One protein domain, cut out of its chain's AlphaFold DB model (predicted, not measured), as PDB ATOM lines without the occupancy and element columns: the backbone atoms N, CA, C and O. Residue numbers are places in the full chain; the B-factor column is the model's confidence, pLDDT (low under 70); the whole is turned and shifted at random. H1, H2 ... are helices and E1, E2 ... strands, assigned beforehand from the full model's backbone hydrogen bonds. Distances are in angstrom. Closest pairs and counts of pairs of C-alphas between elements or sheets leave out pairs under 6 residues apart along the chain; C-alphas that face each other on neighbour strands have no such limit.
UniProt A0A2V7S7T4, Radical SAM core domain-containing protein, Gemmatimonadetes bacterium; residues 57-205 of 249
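What this domain is: This is residues 57 to 205 of the 249 residues of the protein "Radical SAM core domain-containing protein" of Gemmatimonadetes bacterium (UniProt A0A2V7S7T4). A narrow, stepped sheet of three parallel strands has the long helix H6 running along one face, over edge strand E3. H3 and H4 run nearly the same way as H6 and graze the sheet, while H1 lies by E1 near one end of the long axis and H5 lies at the other. The printed part has 149 residues, with six named helices and three named strands in the order H1 E1 H2 H3 E2 H4 E3 H5 H6; the sheet order is E1 E2 E3, and the class is mixed. It is compact, with a radius of gyration of the C-alphas of 15.9 A, and only just elongated, spanning 48 by 32 by 25 A.

How they stand to each other: Inner strand E2, residues 125 to 132, is parallel to E1, residues 81 to 86, with N 85 and O 125 at 2.8 A, within hydrogen-bond range. E2 is also parallel to E3, residues 156 to 161, with N 130 and O 158 at 2.8 A. The pairing is staggered: residues 125 to 127 of E2 pair with E1, and 127 to 132 with E3. H6, residues 179 to 204, makes two layers with the sheet, helix on one face, at a height over the sheet of 7.4 A; its closest C-alphas to E3 are those of Gly 193 and Leu 157, 5.2 A apart. H4, residues 139 to 151, touches H6 at a shallow tilt of 7 degrees, the same way, closest at the C-alphas of Val 146 and Leu 189, 6.9 A. H3, residues 107 to 120, is close to H4 but not clearly touching, with the C-alphas of Ala 107 and Leu 148 closest at 7.6 A. H2, residues 94 to 99, is not on the sheet; H1, residues 68 to 76, only grazes it. The strand-helix-strand units, parallel neighbour strands joined through helices, are E1, H2 H3, E2 and E2, H4, E3, both with right-handed crossovers. Every O i to N i+4 pair is within hydrogen-bond range in H1, H2, H4 and H6, and 9 of 10 in H3; H5, residues 169 to 172, is too short for one.

Where its parts are: H1 begins at C-alpha 68 (55.812, 22.665, 18.128). E2 is 22.4 A long, H3 20.3 A, H4 18.2 A and H6 37.4 A, ending at C-alpha 204 (32.598, 33.343, 27.829).

The domain as a whole: The C-alphas of Arg 79 and Gln 174 are the two farthest apart, at 49.0 A. The printed part has no cut and no long link, and no printed residue is under 70 in pLDDT.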
ATOM      1  N   ARG A  57      52.422  32.100  31.410       92.19
ATOM      2  CA  ARG A  57      51.749  32.780  30.304       92.19
ATOM      3  C   ARG A  57      52.786  33.377  29.369       92.19
ATOM      4  O   ARG A  57      53.728  34.027  29.819       92.19
ATOM      5  N   LEU A  58      52.542  33.231  28.074       90.81
ATOM      6  CA  LEU A  58      53.353  33.830  27.022       90.81
ATOM      7  C   LEU A  58      52.689  35.137  26.568       90.81
ATOM      8  O   LEU A  58      51.518  35.149  26.184       90.81
ATOM      9  N   SER A  59      53.411  36.256  26.684       80.06
ATOM     10  CA  SER A  59      52.840  37.604  26.520       80.06
ATOM     11  C   SER A  59      53.512  38.488  25.471       80.06
ATOM     12  O   SER A  59      52.993  39.557  25.182       80.06
ATOM     13  N   SER A  60      54.670  38.126  24.932       81.12
ATOM     14  CA  SER A  60      55.286  38.888  23.842       81.12
ATOM     15  C   SER A  60      56.212  37.965  23.069       81.12
ATOM     16  O   SER A  60      57.428  38.002  23.231       81.12
ATOM     17  N   ILE A  61      55.600  37.065  22.302       86.88
ATOM     18  CA  ILE A  61      56.316  36.147  21.416       86.88
ATOM     19  C   ILE A  61      55.724  36.284  20.023       86.88
ATOM     20  O   ILE A  61      54.513  36.438  19.876       86.88
ATOM     21  N   GLU A  62      56.556  36.293  18.990       79.44
ATOM     22  CA  GLU A  62      56.039  36.353  17.623       79.44
ATOM     23  C   GLU A  62      55.294  35.036  17.324       79.44
ATOM     24  O   GLU A  62      55.707  33.970  17.780       79.44
ATOM     25  N   ALA A  63      54.208  35.065  16.537       75.12
ATOM     26  CA  ALA A  63      53.471  33.833  16.204       75.12
ATOM     27  C   ALA A  63      54.384  32.764  15.572       75.12
ATOM     28  O   ALA A  63      54.191  31.571  15.786       75.12
ATOM     29  N   THR A  64      55.408  33.195  14.833       74.88
ATOM     30  CA  THR A  64      56.421  32.324  14.223       74.88
ATOM     31  C   THR A  64      57.425  31.726  15.205       74.88
ATOM     32  O   THR A  64      58.130  30.795  14.838       74.88
ATOM     33  N   GLU A  65      57.534  32.261  16.422       78.88
ATOM     34  CA  GLU A  65      58.386  31.717  17.493       78.88
ATOM     35  C   GLU A  65      57.662  30.661  18.332       78.88
ATOM     36  O   GLU A  65      58.294  29.978  19.135       78.88
ATOM     37  N   VAL A  66      56.345  30.504  18.150       85.44
ATOM     38  CA  VAL A  66      55.611  29.364  18.695       85.44
ATOM     39  C   VAL A  66      56.105  28.133  17.947       85.44
ATOM     40  O   VAL A  66      55.626  27.859  16.854       85.44
ATOM     41  N   ASP A  67      57.070  27.410  18.507       89.06
ATOM     42  CA  ASP A  67      57.505  26.109  17.999       89.06
ATOM     43  C   ASP A  67      56.481  25.012  18.353       89.06
ATOM     44  O   ASP A  67      55.450  25.264  18.990       89.06
ATOM     45  N   ASP A  68      56.720  23.790  17.883       90.94
ATOM     46  CA  ASP A  68      55.812  22.665  18.128       90.94
ATOM     47  C   ASP A  68      55.771  22.272  19.608       90.94
ATOM     48  O   ASP A  68      54.732  21.831  20.098       90.94
ATOM     49  N   THR A  69      56.853  22.515  20.353       93.75
ATOM     50  CA  THR A  69      56.897  22.300  21.802       93.75
ATOM     51  C   THR A  69      55.963  23.266  22.529       93.75
ATOM     52  O   THR A  69      55.147  22.831  23.339       93.75
ATOM     53  N   ILE A  70      56.014  24.564  22.225       93.75
ATOM     54  CA  ILE A  70      55.110  25.561  22.815       93.75
ATOM     55  C   ILE A  70      53.662  25.257  22.432       93.75
ATOM     56  O   ILE A  70      52.786  25.283  23.295       93.75
ATOM     57  N   ALA A  71      53.406  24.947  21.158       93.00
ATOM     58  CA  ALA A  71      52.078  24.567  20.686       93.00
ATOM     59  C   ALA A  71      51.524  23.359  21.457       93.00
ATOM     60  O   ALA A  71      50.403  23.410  21.965       93.00
ATOM     61  N   ARG A  72      52.333  22.305  21.606       95.19
ATOM     62  CA  ARG A  72      51.990  21.114  22.385       95.19
ATOM     63  C   ARG A  72      51.682  21.469  23.839       95.19
ATOM     64  O   ARG A  72      50.657  21.047  24.357       95.19
ATOM     65  N   LEU A  73      52.517  22.278  24.491       95.62
ATOM     66  CA  LEU A  73      52.307  22.685  25.885       95.62
ATOM     67  C   LEU A  73      51.040  23.528  26.086       95.62
ATOM     68  O   LEU A  73      50.337  23.327  27.074       95.62
ATOM     69  N   LEU A  74      50.727  24.438  25.157       94.56
ATOM     70  CA  LEU A  74      49.485  25.219  25.186       94.56
ATOM     71  C   LEU A  74      48.242  24.318  25.152       94.56
ATOM     72  O   LEU A  74      47.258  24.612  25.826       94.56
ATOM     73  N   ILE A  75      48.292  23.235  24.372       93.44
ATOM     74  CA  ILE A  75      47.165  22.319  24.150       93.44
ATOM     75  C   ILE A  75      47.066  21.270  25.266       93.44
ATOM     76  O   ILE A  75      45.991  21.023  25.805       93.44
ATOM     77  N   GLU A  76      48.186  20.644  25.619       94.56
ATOM     78  CA  GLU A  76      48.215  19.441  26.459       94.56
ATOM     79  C   GLU A  76      48.487  19.736  27.938       94.56
ATOM     80  O   GLU A  76      48.207  18.895  28.794       94.56
ATOM     81  N   ALA A  77      49.011  20.920  28.275       94.94
ATOM     82  CA  ALA A  77      49.374  21.285  29.643       94.94
ATOM     83  C   ALA A  77      48.627  22.530  30.173       94.94
ATOM     84  O   ALA A  77      49.265  23.392  30.786       94.94
ATOM     85  N   PRO A  78      47.280  22.617  30.078       92.06
ATOM     86  CA  PRO A  78      46.504  23.803  30.485       92.06
ATOM     87  C   PRO A  78      46.616  24.135  31.984       92.06
ATOM     88  O   PRO A  78      46.281  25.231  32.445       92.06
ATOM     89  N   ARG A  79      47.107  23.186  32.796       92.25
ATOM     90  CA  ARG A  79      47.424  23.454  34.201       92.25
ATOM     91  C   ARG A  79      48.680  24.297  34.389       92.25
ATOM     92  O   ARG A  79      48.692  25.064  35.349       92.25
ATOM     93  N   HIS A  80      49.655  24.169  33.496       95.00
ATOM     94  CA  HIS A  80      50.980  24.777  33.597       95.00
ATOM     95  C   HIS A  80      51.189  25.908  32.592       95.00
ATOM     96  O   HIS A  80      51.993  26.792  32.844       95.00
ATOM     97  N   VAL A  81      50.462  25.923  31.475       95.19
ATOM     98  CA  VAL A  81      50.515  27.002  30.485       95.19
ATOM     99  C   VAL A  81      49.103  27.512  30.247       95.19
ATOM    100  O   VAL A  81      48.195  26.743  29.950       95.19
ATOM    101  N   ALA A  82      48.907  28.816  30.420       94.94
ATOM    102  CA  ALA A  82      47.650  29.473  30.099       94.94
ATOM    103  C   ALA A  82      47.350  29.321  28.602       94.94
ATOM    104  O   ALA A  82      48.250  29.504  27.782       94.94
ATOM    105  N   ALA A  83      46.087  29.073  28.249       94.00
ATOM    106  CA  ALA A  83      45.606  29.076  26.868       94.00
ATOM    107  C   ALA A  83      45.493  30.524  26.361       94.00
ATOM    108  O   ALA A  83      44.423  31.029  26.019       94.00
ATOM    109  N   HIS A  84      46.624  31.224  26.367       95.06
ATOM    110  CA  HIS A  84      46.757  32.618  26.006       95.06
ATOM    111  C   HIS A  84      48.054  32.840  25.236       95.06
ATOM    112  O   HIS A  84      49.136  32.442  25.675       95.06
ATOM    113  N   LEU A  85      47.946  33.583  24.142       93.75
ATOM    114  CA  LEU A  85      49.058  34.043  23.338       93.75
ATOM    115  C   LEU A  85      48.882  35.528  23.036       93.75
ATOM    116  O   LEU A  85      47.823  35.965  22.597       93.75
ATOM    117  N   HIS A  86      49.946  36.298  23.211       94.00
ATOM    118  CA  HIS A  86      50.029  37.628  22.627       94.00
ATOM    119  C   HIS A  86      51.088  37.604  21.530       94.00
ATOM    120  O   HIS A  86      52.285  37.532  21.820       94.00
ATOM    121  N   ALA A  87      50.615  37.629  20.286       93.06
ATOM    122  CA  ALA A  87      51.415  37.482  19.083       93.06
ATOM    123  C   ALA A  87      51.321  38.754  18.236       93.06
ATOM    124  O   ALA A  87      50.332  38.932  17.522       93.06
ATOM    125  N   PRO A  88      52.322  39.649  18.293       94.38
ATOM    126  CA  PRO A  88      52.276  40.909  17.566       94.38
ATOM    127  C   PRO A  88      52.035  40.705  16.063       94.38
ATOM    128  O   PRO A  88      52.824  40.046  15.391       94.38
ATOM    129  N   LEU A  89      50.956  41.290  15.535       95.69
ATOM    130  CA  LEU A  89      50.622  41.229  14.108       95.69
ATOM    131  C   LEU A  89      51.349  42.326  13.326       95.69
ATOM    132  O   LEU A  89      51.794  42.106  12.207       95.69
ATOM    133  N   GLN A  90      51.487  43.507  13.931       96.38
ATOM    134  CA  GLN A  90      52.028  44.740  13.351       96.38
ATOM    135  C   GLN A  90      51.186  45.296  12.189       96.38
ATOM    136  O   GLN A  90      50.698  46.416  12.300       96.38
ATOM    137  N   SER A  91      50.998  44.540  11.106       97.81
ATOM    138  CA  SER A  91      50.159  44.876   9.948       97.81
ATOM    139  C   SER A  91      49.710  43.597   9.234       97.81
ATOM    140  O   SER A  91      50.441  42.610   9.218       97.81
ATOM    141  N   GLY A  92      48.534  43.615   8.603       97.56
ATOM    142  CA  GLY A  92      48.096  42.541   7.704       97.56
ATOM    143  C   GLY A  92      48.616  42.674   6.272       97.56
ATOM    144  O   GLY A  92      48.364  41.796   5.454       97.56
ATOM    145  N   SER A  93      49.360  43.737   5.943       98.19
ATOM    146  CA  SER A  93      49.972  43.901   4.623       98.19
ATOM    147  C   SER A  93      51.420  43.421   4.607       98.19
ATOM    148  O   SER A  93      52.298  44.007   5.244       98.19
ATOM    149  N   ASN A  94      51.713  42.427   3.765       97.50
ATOM    150  CA  ASN A  94      53.078  41.952   3.509       97.50
ATOM    151  C   ASN A  94      54.021  43.078   3.039       97.50
ATOM    152  O   ASN A  94      55.210  43.093   3.370       97.50
ATOM    153  N   ARG A  95      53.494  44.064   2.301       96.62
ATOM    154  CA  ARG A  95      54.258  45.233   1.842       96.62
ATOM    155  C   ARG A  95      54.679  46.112   3.017       96.62
ATOM    156  O   ARG A  95      55.838  46.530   3.085       96.62
ATOM    157  N   VAL A  96      53.756  46.382   3.937       96.50
ATOM    158  CA  VAL A  96      54.012  47.180   5.144       96.50
ATOM    159  C   VAL A  96      54.923  46.421   6.109       96.50
ATOM    160  O   VAL A  96      55.929  46.984   6.540       96.50
ATOM    161  N   LEU A  97      54.666  45.133   6.355       95.75
ATOM    162  CA  LEU A  97      55.511  44.255   7.174       95.75
ATOM    163  C   LEU A  97      56.973  44.270   6.711       95.75
ATOM    164  O   LEU A  97      57.882  44.519   7.510       95.75
ATOM    165  N   LYS A  98      57.218  44.126   5.401       94.44
ATOM    166  CA  LYS A  98      58.569  44.213   4.829       94.44
ATOM    167  C   LYS A  98      59.228  45.566   5.117       94.44
ATOM    168  O   LYS A  98      60.402  45.602   5.485       94.44
ATOM    169  N   ARG A  99      58.490  46.677   5.002       92.94
ATOM    170  CA  ARG A  99      58.998  48.030   5.317       92.94
ATOM    171  C   ARG A  99      59.238  48.241   6.815       92.94
ATOM    172  O   ARG A  99      60.150  48.981   7.176       92.94
ATOM    173  N   MET A 100      58.487  47.559   7.679       92.75
ATOM    174  CA  MET A 100      58.733  47.488   9.126       92.75
ATOM    175  C   MET A 100      59.940  46.601   9.487       92.75
ATOM    176  O   MET A 100      60.301  46.486  10.659       92.75
ATOM    177  N   GLY A 101      60.573  45.959   8.499       91.62
ATOM    178  CA  GLY A 101      61.687  45.035   8.689       91.62
ATOM    179  C   GLY A 101      61.262  43.620   9.086       91.62
ATOM    180  O   GLY A 101      62.132  42.815   9.405       91.62
ATOM    181  N   ARG A 102      59.964  43.297   9.044       90.81
ATOM    182  CA  ARG A 102      59.388  41.979   9.353       90.81
ATOM    183  C   ARG A 102      59.352  41.118   8.091       90.81
ATOM    184  O   ARG A 102      58.340  41.019   7.417       90.81
ATOM    185  N   HIS A 103      60.501  40.563   7.721       84.94
ATOM    186  CA  HIS A 103      60.671  39.791   6.480       84.94
ATOM    187  C   HIS A 103      60.679  38.271   6.700       84.94
ATOM    188  O   HIS A 103      60.835  37.519   5.745       84.94
ATOM    189  N   TRP A 104      60.545  37.825   7.949       86.12
ATOM    190  CA  TRP A 104      60.580  36.413   8.338       86.12
ATOM    191  C   TRP A 104      59.185  35.783   8.484       86.12
ATOM    192  O   TRP A 104      59.093  34.611   8.829       86.12
ATOM    193  N   TYR A 105      58.114  36.541   8.225       91.19
ATOM    194  CA  TYR A 105      56.747  36.026   8.119       91.19
ATOM    195  C   TYR A 105      55.915  36.835   7.126       91.19
ATOM    196  O   TYR A 105      56.248  37.973   6.790       91.19
ATOM    197  N   THR A 106      54.818  36.228   6.686       95.00
ATOM    198  CA  THR A 106      53.754  36.851   5.892       95.00
ATOM    199  C   THR A 106      52.418  36.787   6.632       95.00
ATOM    200  O   THR A 106      52.245  35.957   7.529       95.00
ATOM    201  N   ALA A 107      51.459  37.618   6.229       95.88
ATOM    202  CA  ALA A 107      50.079  37.596   6.709       95.88
ATOM    203  C   ALA A 107      49.451  36.194   6.615       95.88
ATOM    204  O   ALA A 107      48.794  35.739   7.548       95.88
ATOM    205  N   GLU A 108      49.716  35.474   5.526       95.75
ATOM    206  CA  GLU A 108      49.212  34.122   5.282       95.75
ATOM    207  C   GLU A 108      49.841  33.107   6.240       95.75
ATOM    208  O   GLU A 108      49.129  32.303   6.838       95.75
ATOM    209  N   SER A 109      51.164  33.164   6.434       93.94
ATOM    210  CA  SER A 109      51.856  32.272   7.376       93.94
ATOM    211  C   SER A 109      51.448  32.532   8.830       93.94
ATOM    212  O   SER A 109      51.268  31.588   9.600       93.94
ATOM    213  N   TYR A 110      51.234  33.805   9.190       94.56
ATOM    214  CA  TYR A 110      50.711  34.203  10.493       94.56
ATOM    215  C   TYR A 110      49.302  33.635  10.681       94.56
ATOM    216  O   TYR A 110      49.043  32.947  11.668       94.56
ATOM    217  N   ARG A 111      48.416  33.853   9.699       95.56
ATOM    218  CA  ARG A 111      47.044  33.338   9.710       95.56
ATOM    219  C   ARG A 111      47.010  31.827   9.885       95.56
ATOM    220  O   ARG A 111      46.349  31.348  10.796       95.56
ATOM    221  N   ALA A 112      47.770  31.096   9.074       94.06
ATOM    222  CA  ALA A 112      47.818  29.639   9.127       94.06
ATOM    223  C   ALA A 112      48.230  29.119  10.514       94.06
ATOM    224  O   ALA A 112      47.619  28.180  11.023       94.06
ATOM    225  N   ARG A 113      49.231  29.743  11.156       92.06
ATOM    226  CA  ARG A 113      49.667  29.343  12.503       92.06
ATOM    227  C   ARG A 113      48.592  29.618  13.554       92.06
ATOM    228  O   ARG A 113      48.371  28.778  14.423       92.06
ATOM    229  N   ILE A 114      47.936  30.775  13.484       94.81
ATOM    230  CA  ILE A 114      46.881  31.143  14.431       94.81
ATOM    231  C   ILE A 114      45.636  30.273  14.255       94.81
ATOM    232  O   ILE A 114      45.121  29.778  15.256       94.81
ATOM    233  N   ASP A 115      45.178  30.049  13.023       94.75
ATOM    234  CA  ASP A 115      44.026  29.188  12.734       94.75
ATOM    235  C   ASP A 115      44.279  27.769  13.263       94.75
ATOM    236  O   ASP A 115      43.460  27.225  14.004       94.75
ATOM    237  N   TRP A 116      45.468  27.214  13.001       94.38
ATOM    238  CA  TRP A 116      45.855  25.893  13.499       94.38
ATOM    239  C   TRP A 116      45.789  25.796  15.033       94.38
ATOM    240  O   TRP A 116      45.300  24.796  15.567       94.38
ATOM    241  N   LEU A 117      46.246  26.827  15.756       93.69
ATOM    242  CA  LEU A 117      46.163  26.875  17.222       93.69
ATOM    243  C   LEU A 117      44.714  27.011  17.696       93.69
ATOM    244  O   LEU A 117      44.293  26.291  18.600       93.69
ATOM    245  N   ALA A 118      43.944  27.912  17.087       94.00
ATOM    246  CA  ALA A 118      42.573  28.207  17.486       94.00
ATOM    247  C   ALA A 118      41.624  27.016  17.284       94.00
ATOM    248  O   ALA A 118      40.754  26.780  18.118       94.00
ATOM    249  N   GLU A 119      41.828  26.217  16.233       95.06
ATOM    250  CA  GLU A 119      41.108  24.953  16.017       95.06
ATOM    251  C   GLU A 119      41.302  23.949  17.168       95.06
ATOM    252  O   GLU A 119      40.438  23.111  17.416       95.06
ATOM    253  N   ARG A 120      42.441  24.025  17.868       95.25
ATOM    254  CA  ARG A 120      42.843  23.100  18.941       95.25
ATOM    255  C   ARG A 120      42.660  23.688  20.340       95.25
ATOM    256  O   ARG A 120      42.747  22.955  21.321       95.25
ATOM    257  N   LEU A 121      42.367  24.985  20.437       93.69
ATOM    258  CA  LEU A 121      42.139  25.717  21.682       93.69
ATOM    259  C   LEU A 121      40.763  26.412  21.636       93.69
ATOM    260  O   LEU A 121      40.670  27.593  21.298       93.69
ATOM    261  N   PRO A 122      39.667  25.720  22.011       88.94
ATOM    262  CA  PRO A 122      38.312  26.296  21.995       88.94
ATOM    263  C   PRO A 122      38.150  27.536  22.898       88.94
ATOM    264  O   PRO A 122      37.322  28.425  22.652       88.94
ATOM    265  N   VAL A 123      38.948  27.585  23.965       94.56
ATOM    266  CA  VAL A 123      39.112  28.718  24.873       94.56
ATOM    267  C   VAL A 123      40.546  29.207  24.694       94.56
ATOM    268  O   VAL A 123      41.481  28.529  25.110       94.56
ATOM    269  N   PHE A 124      40.711  30.340  24.012       95.81
ATOM    270  CA  PHE A 124      42.017  30.861  23.622       95.81
ATOM    271  C   PHE A 124      42.027  32.384  23.679       95.81
ATOM    272  O   PHE A 124      41.352  33.053  22.894       95.81
ATOM    273  N   GLY A 125      42.800  32.929  24.613       96.38
ATOM    274  CA  GLY A 125      43.061  34.358  24.698       96.38
ATOM    275  C   GLY A 125      44.118  34.761  23.680       96.38
ATOM    276  O   GLY A 125      45.298  34.516  23.904       96.38
ATOM    277  N   LEU A 126      43.721  35.394  22.579       96.19
ATOM    278  CA  LEU A 126      44.640  35.816  21.526       96.19
ATOM    279  C   LEU A 126      44.721  37.342  21.437       96.19
ATOM    280  O   LEU A 126      43.767  38.003  21.028       96.19
ATOM    281  N   GLY A 127      45.884  37.888  21.773       96.56
ATOM    282  CA  GLY A 127      46.201  39.303  21.629       96.56
ATOM    283  C   GLY A 127      47.173  39.592  20.497       96.56
ATOM    284  O   GLY A 127      47.994  38.743  20.148       96.56
ATOM    285  N   ALA A 128      47.140  40.820  19.985       96.56
ATOM    286  CA  ALA A 128      48.166  41.326  19.080       96.56
ATOM    287  C   ALA A 128      48.393  42.832  19.231       96.56
ATOM    288  O   ALA A 128      47.458  43.600  19.456       96.56
ATOM    289  N   ASP A 129      49.637  43.249  19.013       97.12
ATOM    290  CA  ASP A 129      49.975  44.636  18.717       97.12
ATOM    291  C   ASP A 129      49.788  44.920  17.218       97.12
ATOM    292  O   ASP A 129      50.232  44.136  16.372       97.12
ATOM    293  N   VAL A 130      49.183  46.061  16.887       98.12
ATOM    294  CA  VAL A 130      48.950  46.544  15.516       98.12
ATOM    295  C   VAL A 130      49.405  47.999  15.416       98.12
ATOM    296  O   VAL A 130      49.116  48.811  16.298       98.12
ATOM    297  N   ILE A 131      50.122  48.344  14.346       97.69
ATOM    298  CA  ILE A 131      50.579  49.707  14.070       97.69
ATOM    299  C   ILE A 131      49.764  50.273  12.912       97.69
ATOM    300  O   ILE A 131      49.813  49.742  11.810       97.69
ATOM    301  N   ALA A 132      49.076  51.386  13.153       98.06
ATOM    302  CA  ALA A 132      48.315  52.101  12.132       98.06
ATOM    303  C   ALA A 132      49.126  53.266  11.556       98.06
ATOM    304  O   ALA A 132      49.778  53.997  12.305       98.06
ATOM    305  N   GLY A 133      49.046  53.507  10.248       96.50
ATOM    306  CA  GLY A 133      49.606  54.706   9.626       96.50
ATOM    307  C   GLY A 133      51.114  54.667   9.399       96.50
ATOM    308  O   GLY A 133      51.771  55.710   9.440       96.50
ATOM    309  N   PHE A 134      51.697  53.482   9.198       96.56
ATOM    310  CA  PHE A 134      53.132  53.358   8.928       96.56
ATOM    311  C   PHE A 134      53.528  54.114   7.637       96.56
ATOM    312  O   PHE A 134      52.742  54.136   6.689       96.56
ATOM    313  N   PRO A 135      54.733  54.718   7.527       94.94
ATOM    314  CA  PRO A 135      55.103  55.506   6.351       94.94
ATOM    315  C   PRO A 135      54.970  54.720   5.039       94.94
ATOM    316  O   PRO A 135      55.650  53.707   4.818       94.94
ATOM    317  N   GLY A 136      54.121  55.229   4.146       93.75
ATOM    318  CA  GLY A 136      53.785  54.652   2.849       93.75
ATOM    319  C   GLY A 136      52.662  53.610   2.860       93.75
ATOM    320  O   GLY A 136      52.512  52.933   1.844       93.75
ATOM    321  N   GLU A 137      51.922  53.442   3.959       97.38
ATOM    322  CA  GLU A 137      50.731  52.581   4.054       97.38
ATOM    323  C   GLU A 137      49.578  53.131   3.193       97.38
ATOM    324  O   GLU A 137      49.098  54.244   3.416       97.38
ATOM    325  N   SER A 138      49.116  52.354   2.214       97.69
ATOM    326  CA  SER A 138      47.976  52.709   1.353       97.69
ATOM    327  C   SER A 138      46.649  52.248   1.954       97.69
ATOM    328  O   SER A 138      46.645  51.443   2.881       97.69
ATOM    329  N   ASP A 139      45.524  52.700   1.399       98.06
ATOM    330  CA  ASP A 139      44.194  52.251   1.844       98.06
ATOM    331  C   ASP A 139      44.051  50.727   1.724       98.06
ATOM    332  O   ASP A 139      43.713  50.073   2.702       98.06
ATOM    333  N   ALA A 140      44.508  50.138   0.613       98.56
ATOM    334  CA  ALA A 140      44.528  48.682   0.434       98.56
ATOM    335  C   ALA A 140      45.370  47.917   1.484       98.56
ATOM    336  O   ALA A 140      45.080  46.761   1.780       98.56
ATOM    337  N   ASP A 141      46.418  48.524   2.066       98.62
ATOM    338  CA  ASP A 141      47.193  47.851   3.125       98.62
ATOM    339  C   ASP A 141      46.458  47.876   4.462       98.62
ATOM    340  O   ASP A 141      46.541  46.934   5.258       98.62
ATOM    341  N   HIS A 142      45.785  48.996   4.723       98.69
ATOM    342  CA  HIS A 142      44.962  49.171   5.903       98.69
ATOM    343  C   HIS A 142      43.759  48.226   5.843       98.69
ATOM    344  O   HIS A 142      43.550  47.465   6.781       98.69
ATOM    345  N   GLU A 143      43.073  48.154   4.700       98.75
ATOM    346  CA  GLU A 143      41.998  47.187   4.438       98.75
ATOM    347  C   GLU A 143      42.474  45.737   4.597       98.75
ATOM    348  O   GLU A 143      41.793  44.934   5.230       98.75
ATOM    349  N   ALA A 144      43.675  45.390   4.117       98.81
ATOM    350  CA  ALA A 144      44.251  44.062   4.345       98.81
ATOM    351  C   ALA A 144      44.483  43.771   5.841       98.81
ATOM    352  O   ALA A 144      44.300  42.644   6.302       98.81
ATOM    353  N   THR A 145      44.863  44.791   6.616       98.75
ATOM    354  CA  THR A 145      45.017  44.683   8.073       98.75
ATOM    355  C   THR A 145      43.672  44.480   8.762       98.75
ATOM    356  O   THR A 145      43.552  43.574   9.587       98.75
ATOM    357  N   VAL A 146      42.658  45.265   8.391       98.88
ATOM    358  CA  VAL A 146      41.279  45.127   8.877       98.88
ATOM    359  C   VAL A 146      40.744  43.727   8.573       98.88
ATOM    360  O   VAL A 146      40.378  43.008   9.501       98.88
ATOM    361  N   GLY A 147      40.810  43.282   7.316       98.75
ATOM    362  CA  GLY A 147      40.290  41.979   6.899       98.75
ATOM    363  C   GLY A 147      40.980  40.800   7.591       98.75
ATOM    364  O   GLY A 147      40.326  39.836   7.991       98.75
ATOM    365  N   LEU A 148      42.297  40.874   7.815       98.62
ATOM    366  CA  LEU A 148      43.004  39.835   8.565       98.62
ATOM    367  C   LEU A 148      42.585  39.804  10.042       98.62
ATOM    368  O   LEU A 148      42.403  38.726  10.613       98.62
ATOM    369  N   ILE A 149      42.409  40.974  10.662       98.69
ATOM    370  CA  ILE A 149      41.915  41.072  12.037       98.69
ATOM    371  C   ILE A 149      40.495  40.532  12.133       98.69
ATOM    372  O   ILE A 149      40.200  39.831  13.096       98.69
ATOM    373  N   GLU A 150      39.618  40.815  11.171       98.56
ATOM    374  CA  GLU A 150      38.258  40.271  11.107       98.56
ATOM    375  C   GLU A 150      38.258  38.743  11.004       98.56
ATOM    376  O   GLU A 150      37.526  38.086  11.751       98.56
ATOM    377  N   ALA A 151      39.131  38.178  10.168       98.19
ATOM    378  CA  ALA A 151      39.218  36.740   9.933       98.19
ATOM    379  C   ALA A 151      39.772  35.939  11.125       98.19
ATOM    380  O   ALA A 151      39.407  34.779  11.298       98.19
ATOM    381  N   LEU A 152      40.651  36.529  11.940       97.81
ATOM    382  CA  LEU A 152      41.347  35.821  13.021       97.81
ATOM    383  C   LEU A 152      40.653  35.960  14.384       97.81
ATOM    384  O   LEU A 152      40.081  37.005  14.681       97.81
ATOM    385  N   PRO A 153      40.731  34.966  15.285       96.75
ATOM    386  CA  PRO A 153      39.971  34.941  16.537       96.75
ATOM    387  C   PRO A 153      40.582  35.808  17.656       96.75
ATOM    388  O   PRO A 153      40.614  35.396  18.814       96.75
ATOM    389  N   PHE A 154      41.068  37.013  17.337       97.81
ATOM    390  CA  PHE A 154      41.596  37.949  18.330       97.81
ATOM    391  C   PHE A 154      40.564  38.267  19.415       97.81
ATOM    392  O   PHE A 154      39.390  38.508  19.132       97.81
ATOM    393  N   THR A 155      41.026  38.307  20.662       97.25
ATOM    394  CA  THR A 155      40.221  38.619  21.848       97.25
ATOM    395  C   THR A 155      40.518  40.010  22.394       97.25
ATOM    396  O   THR A 155      39.697  40.570  23.117       97.25
ATOM    397  N   TYR A 156      41.663  40.591  22.034       96.81
ATOM    398  CA  TYR A 156      42.002  41.993  22.264       96.81
ATOM    399  C   TYR A 156      43.096  42.443  21.291       96.81
ATOM    400  O   TYR A 156      43.841  41.625  20.752       96.81
ATOM    401  N   LEU A 157      43.214  43.755  21.093       97.88
ATOM    402  CA  LEU A 157      44.268  44.363  20.287       97.88
ATOM    403  C   LEU A 157      44.878  45.544  21.034       97.88
ATOM    404  O   LEU A 157      44.166  46.318  21.675       97.88
ATOM    405  N   HIS A 158      46.184  45.734  20.887       97.88
ATOM    406  CA  HIS A 158      46.829  46.999  21.203       97.88
ATOM    407  C   HIS A 158      47.124  47.742  19.908       97.88
ATOM    408  O   HIS A 158      47.958  47.328  19.107       97.88
ATOM    409  N   VAL A 159      46.431  48.858  19.701       98.38
ATOM    410  CA  VAL A 159      46.573  49.655  18.483       98.38
ATOM    411  C   VAL A 159      47.395  50.902  18.767       98.38
ATOM    412  O   VAL A 159      46.968  51.815  19.492       98.38
ATOM    413  N   PHE A 160      48.560  50.964  18.134       97.62
ATOM    414  CA  PHE A 160      49.487  52.079  18.231       97.62
ATOM    415  C   PHE A 160      49.445  52.905  16.939       97.62
ATOM    416  O   PHE A 160      49.726  52.375  15.865       97.62
ATOM    417  N   PRO A 161      49.122  54.209  17.001       96.38
ATOM    418  CA  PRO A 161      49.337  55.077  15.856       96.38
ATOM    419  C   PRO A 161      50.844  55.193  15.639       96.38
ATOM    420  O   PRO A 161      51.610  55.358  16.596       96.38
ATOM    421  N   PHE A 162      51.284  55.099  14.389       94.56
ATOM    422  CA  PHE A 162      52.689  55.263  14.077       94.56
ATOM    423  C   PHE A 162      53.153  56.657  14.505       94.56
ATOM    424  O   PHE A 162      52.548  57.678  14.179       94.56
ATOM    425  N   SER A 163      54.258  56.687  15.241       87.62
ATOM    426  CA  SER A 163      54.929  57.910  15.650       87.62
ATOM    427  C   SER A 163      56.419  57.742  15.406       87.62
ATOM    428  O   SER A 163      57.035  56.765  15.848       87.62
ATOM    429  N   VAL A 164      56.999  58.683  14.661       84.38
ATOM    430  CA  VAL A 164      58.424  58.663  14.346       84.38
ATOM    431  C   VAL A 164      59.213  58.925  15.619       84.38
ATOM    432  O   VAL A 164      59.093  59.978  16.239       84.38
ATOM    433  N   ARG A 165      60.080  57.980  15.982       84.62
ATOM    434  CA  ARG A 165      61.076  58.198  17.033       84.62
ATOM    435  C   ARG A 165      62.363  58.753  16.415       84.62
ATOM    436  O   ARG A 165      62.832  58.176  15.426       84.62
ATOM    437  N   PRO A 166      62.958  59.821  16.980       81.12
ATOM    438  CA  PRO A 166      64.260  60.313  16.541       81.12
ATOM    439  C   PRO A 166      65.293  59.178  16.474       81.12
ATOM    440  O   PRO A 166      65.381  58.357  17.384       81.12
ATOM    441  N   GLY A 167      66.039  59.095  15.369       77.88
ATOM    442  CA  GLY A 167      67.072  58.071  15.152       77.88
ATOM    443  C   GLY A 167      66.576  56.695  14.680       77.88
ATOM    444  O   GLY A 167      67.396  55.858  14.306       77.88
ATOM    445  N   ALA A 168      65.262  56.442  14.630       80.69
ATOM    446  CA  ALA A 168      64.738  55.182  14.105       80.69
ATOM    447  C   ALA A 168      64.928  55.076  12.582       80.69
ATOM    448  O   ALA A 168      64.829  56.069  11.863       80.69
ATOM    449  N   ALA A 169      65.108  53.857  12.057       80.50
ATOM    450  CA  ALA A 169      65.179  53.620  10.607       80.50
ATOM    451  C   ALA A 169      63.949  54.181   9.867       80.50
ATOM    452  O   ALA A 169      64.075  54.744   8.781       80.50
ATOM    453  N   ALA A 170      62.779  54.108  10.511       79.50
ATOM    454  CA  ALA A 170      61.531  54.643   9.986       79.50
ATOM    455  C   ALA A 170      61.523  56.179   9.836       79.50
ATOM    456  O   ALA A 170      60.768  56.693   9.019       79.50
ATOM    457  N   ALA A 171      62.389  56.915  10.547       77.12
ATOM    458  CA  ALA A 171      62.518  58.368  10.402       77.12
ATOM    459  C   ALA A 171      63.071  58.784   9.028       77.12
ATOM    460  O   ALA A 171      62.855  59.909   8.593       77.12
ATOM    461  N   LYS A 172      63.774  57.873   8.340       77.81
ATOM    462  CA  LYS A 172      64.321  58.091   6.993       77.81
ATOM    463  C   LYS A 172      63.332  57.718   5.884       77.81
ATOM    464  O   LYS A 172      63.646  57.893   4.710       77.81
ATOM    465  N   LEU A 173      62.172  57.158   6.235       79.88
ATOM    466  CA  LEU A 173      61.179  56.746   5.251       79.88
ATOM    467  C   LEU A 173      60.418  57.965   4.729       79.88
ATOM    468  O   LEU A 173      59.875  58.760   5.493       79.88
ATOM    469  N   GLN A 174      60.361  58.072   3.404       72.81
ATOM    470  CA  GLN A 174      59.491  59.012   2.705       72.81
ATOM    471  C   GLN A 174      58.023  58.541   2.770       72.81
ATOM    472  O   GLN A 174      57.750  57.384   3.109       72.81
ATOM    473  N   ALA A 175      57.094  59.429   2.402       81.81
ATOM    474  CA  ALA A 175      55.645  59.191   2.373       81.81
ATOM    475  C   ALA A 175      55.005  58.971   3.756       81.81
ATOM    476  O   ALA A 175      54.282  58.002   3.981       81.81
ATOM    477  N   GLN A 176      55.260  59.880   4.700       86.19
ATOM    478  CA  GLN A 176      54.462  59.911   5.926       86.19
ATOM    479  C   GLN A 176      53.009  60.242   5.602       86.19
ATOM    480  O   GLN A 176      52.726  61.070   4.734       86.19
ATOM    481  N   LEU A 177      52.096  59.585   6.307       91.62
ATOM    482  CA  LEU A 177      50.678  59.849   6.153       91.62
ATOM    483  C   LEU A 177      50.292  61.139   6.881       91.62
ATOM    484  O   LEU A 177      50.884  61.456   7.918       91.62
ATOM    485  N   PRO A 178      49.271  61.865   6.392       92.31
ATOM    486  CA  PRO A 178      48.690  62.969   7.139       92.31
ATOM    487  C   PRO A 178      48.256  62.502   8.540       92.31
ATOM    488  O   PRO A 178      47.650  61.433   8.654       92.31
ATOM    489  N   PRO A 179      48.478  63.295   9.606       92.44
ATOM    490  CA  PRO A 179      48.103  62.906  10.969       92.44
ATOM    491  C   PRO A 179      46.628  62.507  11.121       92.44
ATOM    492  O   PRO A 179      46.309  61.614  11.904       92.44
ATOM    493  N   GLY A 180      45.734  63.131  10.343       95.69
ATOM    494  CA  GLY A 180      44.315  62.770  10.292       95.69
ATOM    495  C   GLY A 180      44.081  61.328   9.837       95.69
ATOM    496  O   GLY A 180      43.333  60.608  10.491       95.69
ATOM    497  N   ALA A 181      44.785  60.875   8.795       96.00
ATOM    498  CA  ALA A 181      44.679  59.505   8.291       96.00
ATOM    499  C   ALA A 181      45.215  58.479   9.303       96.00
ATOM    500  O   ALA A 181      44.573  57.463   9.552       96.00
ATOM    501  N   VAL A 182      46.351  58.766   9.956       96.88
ATOM    502  CA  VAL A 182      46.912  57.894  11.008       96.88
ATOM    503  C   VAL A 182      45.943  57.759  12.185       96.88
ATOM    504  O   VAL A 182      45.719  56.658  12.692       96.88
ATOM    505  N   LYS A 183      45.354  58.880  12.625       97.69
ATOM    506  CA  LYS A 183      44.384  58.901  13.726       97.69
ATOM    507  C   LYS A 183      43.131  58.102  13.380       97.69
ATOM    508  O   LYS A 183      42.660  57.349  14.228       97.69
ATOM    509  N   GLU A 184      42.626  58.265  12.164       98.25
ATOM    510  CA  GLU A 184      41.415  57.598  11.695       98.25
ATOM    511  C   GLU A 184      41.601  56.082  11.592       98.25
ATOM    512  O   GLU A 184      40.857  55.328  12.211       98.25
ATOM    513  N   ARG A 185      42.682  55.625  10.954       98.56
ATOM    514  CA  ARG A 185      43.014  54.193  10.877       98.56
ATOM    515  C   ARG A 185      43.213  53.565  12.255       98.56
ATOM    516  O   ARG A 185      42.746  52.461  12.526       98.56
ATOM    517  N   ALA A 186      43.875  54.279  13.168       98.62
ATOM    518  CA  ALA A 186      44.040  53.812  14.541       98.62
ATOM    519  C   ALA A 186      42.711  53.767  15.314       98.62
ATOM    520  O   ALA A 186      42.572  52.959  16.228       98.62
ATOM    521  N   ARG A 187      41.758  54.657  15.013       98.69
ATOM    522  CA  ARG A 187      40.411  54.643  15.599       98.69
ATOM    523  C   ARG A 187      39.648  53.407  15.131       98.69
ATOM    524  O   ARG A 187      39.204  52.638  15.975       98.69
ATOM    525  N   GLU A 188      39.597  53.178  13.825       98.75
ATOM    526  CA  GLU A 188      38.916  52.032  13.216       98.75
ATOM    527  C   GLU A 188      39.426  50.692  13.766       98.75
ATOM    528  O   GLU A 188      38.648  49.861  14.233       98.75
ATOM    529  N   LEU A 189      40.750  50.506  13.824       98.81
ATOM    530  CA  LEU A 189      41.343  49.277  14.361       98.81
ATOM    531  C   LEU A 189      41.037  49.066  15.855       98.81
ATOM    532  O   LEU A 189      40.910  47.922  16.296       98.81
ATOM    533  N   ARG A 190      40.907  50.142  16.648       98.81
ATOM    534  CA  ARG A 190      40.485  50.036  18.058       98.81
ATOM    535  C   ARG A 190      39.025  49.640  18.170       98.81
ATOM    536  O   ARG A 190      38.715  48.735  18.931       98.81
ATOM    537  N   GLU A 191      38.150  50.271  17.394       98.75
ATOM    538  CA  GLU A 191      36.717  49.955  17.376       98.75
ATOM    539  C   GLU A 191      36.473  48.493  16.966       98.75
ATOM    540  O   GLU A 191      35.643  47.799  17.570       98.75
ATOM    541  N   LEU A 192      37.251  47.993  16.002       98.75
ATOM    542  CA  LEU A 192      37.260  46.584  15.624       98.75
ATOM    543  C   LEU A 192      37.745  45.695  16.779       98.75
ATOM    544  O   LEU A 192      37.056  44.743  17.146       98.75
ATOM    545  N   GLY A 193      38.882  46.027  17.401       98.62
ATOM    546  CA  GLY A 193      39.413  45.312  18.568       98.62
ATOM    547  C   GLY A 193      38.423  45.234  19.732       98.62
ATOM    548  O   GLY A 193      38.185  44.150  20.266       98.62
ATOM    549  N   ASP A 194      37.775  46.350  20.067       98.50
ATOM    550  CA  ASP A 194      36.748  46.430  21.107       98.50
ATOM    551  C   ASP A 194      35.531  45.564  20.760       98.50
ATOM    552  O   ASP A 194      34.946  44.909  21.627       98.50
ATOM    553  N   THR A 195      35.143  45.526  19.482       98.56
ATOM    554  CA  THR A 195      34.058  44.665  18.999       98.56
ATOM    555  C   THR A 195      34.404  43.191  19.180       98.56
ATOM    556  O   THR A 195      33.591  42.446  19.736       98.56
ATOM    557  N   LYS A 196      35.621  42.769  18.807       98.25
ATOM    558  CA  LYS A 196      36.060  41.380  19.014       98.25
ATOM    559  C   LYS A 196      36.152  41.036  20.499       98.25
ATOM    560  O   LYS A 196      35.693  39.971  20.908       98.25
ATOM    561  N   GLN A 197      36.656  41.957  21.323       97.81
ATOM    562  CA  GLN A 197      36.740  41.772  22.770       97.81
ATOM    563  C   GLN A 197      35.358  41.588  23.404       97.81
ATOM    564  O   GLN A 197      35.164  40.667  24.201       97.81
ATOM    565  N   ARG A 198      34.377  42.428  23.045       97.81
ATOM    566  CA  ARG A 198      32.992  42.286  23.519       97.81
ATOM    567  C   ARG A 198      32.385  40.953  23.091       97.81
ATOM    568  O   ARG A 198      31.804  40.267  23.929       97.81
ATOM    569  N   ALA A 199      32.558  40.564  21.827       97.56
ATOM    570  CA  ALA A 199      32.060  39.290  21.312       97.56
ATOM    571  C   ALA A 199      32.682  38.089  22.047       97.56
ATOM    572  O   ALA A 199      31.975  37.157  22.434       97.56
ATOM    573  N   TYR A 200      33.993  38.131  22.301       97.44
ATOM    574  CA  TYR A 200      34.691  37.087  23.044       97.44
ATOM    575  C   TYR A 200      34.197  36.981  24.490       97.44
ATOM    576  O   TYR A 200      33.851  35.889  24.946       97.44
ATOM    577  N   ARG A 201      34.095  38.114  25.200       96.31
ATOM    578  CA  ARG A 201      33.570  38.152  26.574       96.31
ATOM    579  C   ARG A 201      32.150  37.601  26.642       96.31
ATOM    580  O   ARG A 201      31.902  36.724  27.460       96.31
ATOM    581  N   ALA A 202      31.264  38.014  25.735       96.69
ATOM    582  CA  ALA A 202      29.890  37.514  25.678       96.69
ATOM    583  C   ALA A 202      29.818  35.990  25.463       96.69
ATOM    584  O   ALA A 202      28.986  35.321  26.070       96.69
ATOM    585  N   ARG A 203      30.718  35.416  24.648       95.81
ATOM    586  CA  ARG A 203      30.826  33.955  24.464       95.81
ATOM    587  C   ARG A 203      31.250  33.232  25.746       95.81
ATOM    588  O   ARG A 203      30.876  32.075  25.955       95.81
ATOM    589  N   ARG A 204      32.066  33.889  26.573       96.62
ATOM    590  CA  ARG A 204      32.598  33.343  27.829       96.62
ATOM    591  C   ARG A 204      31.667  33.567  29.017       96.62
ATOM    592  O   ARG A 204      31.709  32.756  29.932       96.62
ATOM    593  N   THR A 205      30.803  34.579  28.997       96.19
ATOM    594  CA  THR A 205      29.820  34.846  30.057       96.19
ATOM    595  C   THR A 205      29.022  33.588  30.428       96.19
ATOM    596  O   THR A 205      28.558  32.841  29.564       96.19
TER     597      THR A 205